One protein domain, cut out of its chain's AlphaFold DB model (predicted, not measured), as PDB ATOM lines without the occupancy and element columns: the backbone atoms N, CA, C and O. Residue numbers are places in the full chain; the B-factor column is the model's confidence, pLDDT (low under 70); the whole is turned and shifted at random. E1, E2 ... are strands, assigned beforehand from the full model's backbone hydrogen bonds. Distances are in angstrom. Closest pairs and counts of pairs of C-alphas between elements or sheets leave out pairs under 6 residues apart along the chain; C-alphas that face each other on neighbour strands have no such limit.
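AT A GLANCE: This is residues 86 to 129 of the 129 residues of an uncharacterized protein of Burkholderia cenocepacia (UniProt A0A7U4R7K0). There is little regular structure here: a long loop, residues 86 to 107, leads into a small two-strand hairpin, E1 then E2, and a tail follows. The chain makes a rough cross, with loop tips near Asp 98 and Gly 113 at opposite ends of one axis and residues 86 and 129 far apart on another. The 44 printed residues have no named helix; the class is all strand, the two strands antiparallel, with 6 residues in named elements. The whole is compact, radius of gyration of the C-alphas 10.0 A, spanning 28 by 27 by 17 A.

HOW THE PARTS SIT: Past residue 107, look for E1, residues 108 to 110, and E2, residues 117 to 119, antiparallel neighbours at 141 degrees. C-alphas 109 and 118 face each other at 4.4 A. N 119 and O 108, 2.8 A apart, are within hydrogen-bond range.

IN THESE COORDINATES: Find C-alpha 108 at (-26.354, 28.440, -35.720); E1 runs 6.5 A from there. E2 runs 6.7 A to C-alpha 119 at (-24.270, 31.924, -39.235).

THE WHOLE: The C-alphas of Asp 98 and Gly 113 are the farthest apart, 28.9 A. The printed part has no cut, and E1 to E2 is a short link. Residues 86 to 90 and 128 to 129 have pLDDT under 70.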
ATOM      1  N   THR A  86     -38.014  29.553 -48.451       48.00
ATOM      2  CA  THR A  86     -37.061  29.296 -47.345       48.00
ATOM      3  C   THR A  86     -35.612  29.121 -47.800       48.00
ATOM      4  O   THR A  86     -34.838  28.435 -47.132       48.00
ATOM      5  N   ARG A  87     -35.228  29.696 -48.948       45.91
ATOM      6  CA  ARG A  87     -33.813  29.733 -49.364       45.91
ATOM      7  C   ARG A  87     -33.078  30.986 -48.891       45.91
ATOM      8  O   ARG A  87     -31.885  30.886 -48.666       45.91
ATOM      9  N   ASP A  88     -33.777  32.098 -48.661       52.25
ATOM     10  CA  ASP A  88     -33.144  33.346 -48.206       52.25
ATOM     11  C   ASP A  88     -33.016  33.426 -46.670       52.25
ATOM     12  O   ASP A  88     -31.974  33.811 -46.150       52.25
ATOM     13  N   ASP A  89     -34.006  32.919 -45.925       60.03
ATOM     14  CA  ASP A  89     -34.032  32.941 -44.446       60.03
ATOM     15  C   ASP A  89     -33.037  31.987 -43.760       60.03
ATOM     16  O   ASP A  89     -32.949  31.919 -42.535       60.03
ATOM     17  N   ARG A  90     -32.296  31.199 -44.542       68.50
ATOM     18  CA  ARG A  90     -31.289  30.268 -44.023       68.50
ATOM     19  C   ARG A  90     -29.907  30.529 -44.591       68.50
ATOM     20  O   ARG A  90     -29.066  29.663 -44.434       68.50
ATOM     21  N   CYS A  91     -29.643  31.655 -45.245       82.75
ATOM     22  CA  CYS A  91     -28.279  31.994 -45.647       82.75
ATOM     23  C   CYS A  91     -27.503  32.588 -44.467       82.75
ATOM     24  O   CYS A  91     -28.063  33.237 -43.582       82.75
ATOM     25  N   CYS A  92     -26.198  32.346 -44.440       88.31
ATOM     26  CA  CYS A  92     -25.313  32.951 -43.462       88.31
ATOM     27  C   CYS A  92     -25.310  34.481 -43.617       88.31
ATOM     28  O   CYS A  92     -25.139  35.012 -44.708       88.31
ATOM     29  N   ALA A  93     -25.439  35.196 -42.501       88.12
ATOM     30  CA  ALA A  93     -25.423  36.655 -42.450       88.12
ATOM     31  C   ALA A  93     -24.019  37.272 -42.634       88.12
ATOM     32  O   ALA A  93     -23.889  38.495 -42.562       88.12
ATOM     33  N   HIS A  94     -22.981  36.453 -42.836       87.38
ATOM     34  CA  HIS A  94     -21.611  36.913 -43.065       87.38
ATOM     35  C   HIS A  94     -21.450  37.503 -44.469       87.38
ATOM     36  O   HIS A  94     -21.976  36.968 -45.450       87.38
ATOM     37  N   VAL A  95     -20.692  38.592 -44.538       87.75
ATOM     38  CA  VAL A  95     -20.289  39.268 -45.767       87.75
ATOM     39  C   VAL A  95     -18.766  39.266 -45.791       87.75
ATOM     40  O   VAL A  95     -18.148  39.750 -44.841       87.75
ATOM     41  N   ASP A  96     -18.189  38.700 -46.845       81.88
ATOM     42  CA  ASP A  96     -16.747  38.654 -47.070       81.88
ATOM     43  C   ASP A  96     -16.180  40.065 -47.323       81.88
ATOM     44  O   ASP A  96     -16.917  41.011 -47.611       81.88
ATOM     45  N   GLY A  97     -14.852  40.221 -47.263       81.50
ATOM     46  CA  GLY A  97     -14.180  41.516 -47.475       81.50
ATOM     47  C   GLY A  97     -14.434  42.162 -48.847       81.50
ATOM     48  O   GLY A  97     -14.297  43.373 -48.982       81.50
ATOM     49  N   ASP A  98     -14.860  41.371 -49.835       81.56
ATOM     50  CA  ASP A  98     -15.254  41.813 -51.181       81.56
ATOM     51  C   ASP A  98     -16.728  42.285 -51.257       81.56
ATOM     52  O   ASP A  98     -17.239  42.641 -52.312       81.56
ATOM     53  N   GLY A  99     -17.463  42.260 -50.140       82.00
ATOM     54  CA  GLY A  99     -18.889  42.603 -50.097       82.00
ATOM     55  C   GLY A  99     -19.823  41.475 -50.559       82.00
ATOM     56  O   GLY A  99     -21.045  41.642 -50.560       82.00
ATOM     57  N   THR A 100     -19.277  40.310 -50.918       85.50
ATOM     58  CA  THR A 100     -20.061  39.131 -51.304       85.50
ATOM     59  C   THR A 100     -20.661  38.453 -50.069       85.50
ATOM     60  O   THR A 100     -19.999  38.273 -49.051       85.50
ATOM     61  N   ARG A 101     -21.947  38.080 -50.136       83.88
ATOM     62  CA  ARG A 101     -22.640  37.351 -49.062       83.88
ATOM     63  C   ARG A 101     -22.309  35.866 -49.095       83.88
ATOM     64  O   ARG A 101     -22.366  35.231 -50.147       83.88
ATOM     65  N   CYS A 102     -22.089  35.289 -47.919       85.81
ATOM     66  CA  CYS A 102     -21.873  33.859 -47.787       85.81
ATOM     67  C   CYS A 102     -23.138  33.070 -48.187       85.81
ATOM     68  O   CYS A 102     -24.189  33.184 -47.556       85.81
ATOM     69  N   ALA A 103     -23.026  32.220 -49.210       84.19
ATOM     70  CA  ALA A 103     -24.128  31.386 -49.709       84.19
ATOM     71  C   ALA A 103     -24.379  30.114 -48.871       84.19
ATOM     72  O   ALA A 103     -25.274  29.323 -49.179       84.19
ATOM     73  N   ASN A 104     -23.578  29.885 -47.827       86.38
ATOM     74  CA  ASN A 104     -23.729  28.717 -46.967       86.38
ATOM     75  C   ASN A 104     -24.983  28.826 -46.105       86.38
ATOM     76  O   ASN A 104     -25.362  29.909 -45.655       86.38
ATOM     77  N   VAL A 105     -25.576  27.671 -45.800       85.81
ATOM     78  CA  VAL A 105     -26.725  27.606 -44.904       85.81
ATOM     79  C   VAL A 105     -26.315  27.961 -43.466       85.81
ATOM     80  O   VAL A 105     -25.310  27.467 -42.950       85.81
ATOM     81  N   ALA A 106     -27.084  28.821 -42.809       86.88
ATOM     82  CA  ALA A 106     -26.970  29.127 -41.399       86.88
ATOM     83  C   ALA A 106     -27.333  27.888 -40.574       86.88
ATOM     84  O   ALA A 106     -28.436  27.351 -40.676       86.88
ATOM     85  N   THR A 107     -26.387  27.432 -39.760       83.62
ATOM     86  CA  THR A 107     -26.545  26.277 -38.867       83.62
ATOM     87  C   THR A 107     -26.738  26.691 -37.418       83.62
ATOM     88  O   THR A 107     -27.288  25.919 -36.640       83.62
ATOM     89  N   SER A 108     -26.305  27.901 -37.073       84.69
ATOM     90  CA  SER A 108     -26.354  28.440 -35.720       84.69
ATOM     91  C   SER A 108     -26.979  29.825 -35.761       84.69
ATOM     92  O   SER A 108     -26.671  30.628 -36.642       84.69
ATOM     93  N   ILE A 109     -27.876  30.100 -34.822       84.44
ATOM     94  CA  ILE A 109     -28.551  31.389 -34.701       84.44
ATOM     95  C   ILE A 109     -27.973  32.104 -33.483       84.44
ATOM     96  O   ILE A 109     -28.097  31.601 -32.370       84.44
ATOM     97  N   LEU A 110     -27.364  33.267 -33.700       80.88
ATOM     98  CA  LEU A 110     -26.779  34.097 -32.648       80.88
ATOM     99  C   LEU A 110     -27.613  35.379 -32.463       80.88
ATOM    100  O   LEU A 110     -28.205  35.893 -33.418       80.88
ATOM    101  N   GLY A 111     -27.663  35.895 -31.233       77.25
ATOM    102  CA  GLY A 111     -28.417  37.102 -30.861       77.25
ATOM    103  C   GLY A 111     -29.829  36.842 -30.311       77.25
ATOM    104  O   GLY A 111     -30.376  35.741 -30.412       77.25
ATOM    105  N   ALA A 112     -30.435  37.875 -29.721       73.31
ATOM    106  CA  ALA A 112     -31.749  37.816 -29.077       73.31
ATOM    107  C   ALA A 112     -32.722  38.837 -29.690       73.31
ATOM    108  O   ALA A 112     -32.338  39.942 -30.066       73.31
ATOM    109  N   GLY A 113     -34.005  38.478 -29.780       78.00
ATOM    110  CA  GLY A 113     -35.037  39.371 -30.314       78.00
ATOM    111  C   GLY A 113     -34.782  39.780 -31.771       78.00
ATOM    112  O   GLY A 113     -34.602  38.925 -32.637       78.00
ATOM    113  N   SER A 114     -34.782  41.087 -32.038       74.56
ATOM    114  CA  SER A 114     -34.659  41.671 -33.381       74.56
ATOM    115  C   SER A 114     -33.246  41.627 -33.977       74.56
ATOM    116  O   SER A 114     -33.092  41.853 -35.174       74.56
ATOM    117  N   THR A 115     -32.213  41.312 -33.188       76.44
ATOM    118  CA  THR A 115     -30.821  41.188 -33.665       76.44
ATOM    119  C   THR A 115     -30.428  39.754 -34.021       76.44
ATOM    120  O   THR A 115     -29.261  39.482 -34.295       76.44
ATOM    121  N   ARG A 116     -31.397  38.833 -34.041       80.06
ATOM    122  CA  ARG A 116     -31.201  37.426 -34.390       80.06
ATOM    123  C   ARG A 116     -30.615  37.286 -35.803       80.06
ATOM    124  O   ARG A 116     -31.254  37.676 -36.778       80.06
ATOM    125  N   ARG A 117     -29.426  36.686 -35.924       85.69
ATOM    126  CA  ARG A 117     -28.752  36.416 -37.207       85.69
ATOM    127  C   ARG A 117     -28.280  34.969 -37.291       85.69
ATOM    128  O   ARG A 117     -27.829  34.394 -36.305       85.69
ATOM    129  N   GLY A 118     -28.392  34.381 -38.480       88.06
ATOM    130  CA  GLY A 118     -27.920  33.028 -38.752       88.06
ATOM    131  C   GLY A 118     -26.496  33.008 -39.303       88.06
ATOM    132  O   GLY A 118     -26.182  33.749 -40.230       88.06
ATOM    133  N   TYR A 119     -25.646  32.129 -38.780       89.75
ATOM    134  CA  TYR A 119     -24.270  31.924 -39.235       89.75
ATOM    135  C   TYR A 119     -24.035  30.458 -39.611       89.75
ATOM    136  O   TYR A 119     -24.605  29.542 -39.013       89.75
ATOM    137  N   CYS A 120     -23.234  30.221 -40.652       90.56
ATOM    138  CA  CYS A 120     -22.812  28.876 -41.043       90.56
ATOM    139  C   CYS A 120     -21.694  28.370 -40.119       90.56
ATOM    140  O   CYS A 120     -21.064  29.157 -39.415       90.56
ATOM    141  N   ARG A 121     -21.387  27.069 -40.163       88.00
ATOM    142  CA  ARG A 121     -20.332  26.455 -39.330       88.00
ATOM    143  C   ARG A 121     -18.942  27.081 -39.490       88.00
ATOM    144  O   ARG A 121     -18.145  26.983 -38.571       88.00
ATOM    145  N   LEU A 122     -18.654  27.702 -40.634       87.19
ATOM    146  CA  LEU A 122     -17.370  28.370 -40.885       87.19
ATOM    147  C   LEU A 122     -17.290  29.748 -40.220       87.19
ATOM    148  O   LEU A 122     -16.210  30.179 -39.837       87.19
ATOM    149  N   HIS A 123     -18.426  30.437 -40.087       87.31
ATOM    150  CA  HIS A 123     -18.472  31.820 -39.608       87.31
ATOM    151  C   HIS A 123     -19.043  31.958 -38.201       87.31
ATOM    152  O   HIS A 123     -18.892  33.016 -37.608       87.31
ATOM    153  N   VAL A 124     -19.677  30.923 -37.647       86.31
ATOM    154  CA  VAL A 124     -20.234  30.967 -36.288       86.31
ATOM    155  C   VAL A 124     -19.155  31.293 -35.244       86.31
ATOM    156  O   VAL A 124     -19.348  32.218 -34.463       86.31
ATOM    157  N   GLY A 125     -17.968  30.683 -35.345       81.50
ATOM    158  CA  GLY A 125     -16.853  30.918 -34.421       81.50
ATOM    159  C   GLY A 125     -16.206  32.307 -34.510       81.50
ATOM    160  O   GLY A 125     -15.456  32.676 -33.616       81.50
ATOM    161  N   LEU A 126     -16.493  33.097 -35.552       79.75
ATOM    162  CA  LEU A 126     -16.056  34.501 -35.628       79.75
ATOM    163  C   LEU A 126     -16.925  35.426 -34.761       79.75
ATOM    164  O   LEU A 126     -16.520  36.548 -34.469       79.75
ATOM    165  N   TYR A 127     -18.132  34.976 -34.400       74.62
ATOM    166  CA  TYR A 127     -19.141  35.757 -33.678       74.62
ATOM    167  C   TYR A 127     -19.609  35.087 -32.370       74.62
ATOM    168  O   TYR A 127     -20.431  35.666 -31.663       74.62
ATOM    169  N   GLU A 128     -19.111  33.891 -32.043       68.19
ATOM    170  CA  GLU A 128     -19.202  33.277 -30.713       68.19
ATOM    171  C   GLU A 128     -18.095  33.870 -29.834       68.19
ATOM    172  O   GLU A 128     -16.947  33.437 -29.901       68.19
ATOM    173  N   ASN A 129     -18.431  34.892 -29.048       58.88
ATOM    174  CA  ASN A 129     -17.559  35.444 -28.014       58.88
ATOM    175  C   ASN A 129     -18.240  35.345 -26.652       58.88
ATOM    176  O   ASN A 129     -19.428  35.735 -26.576       58.88
TER     177      ASN A 129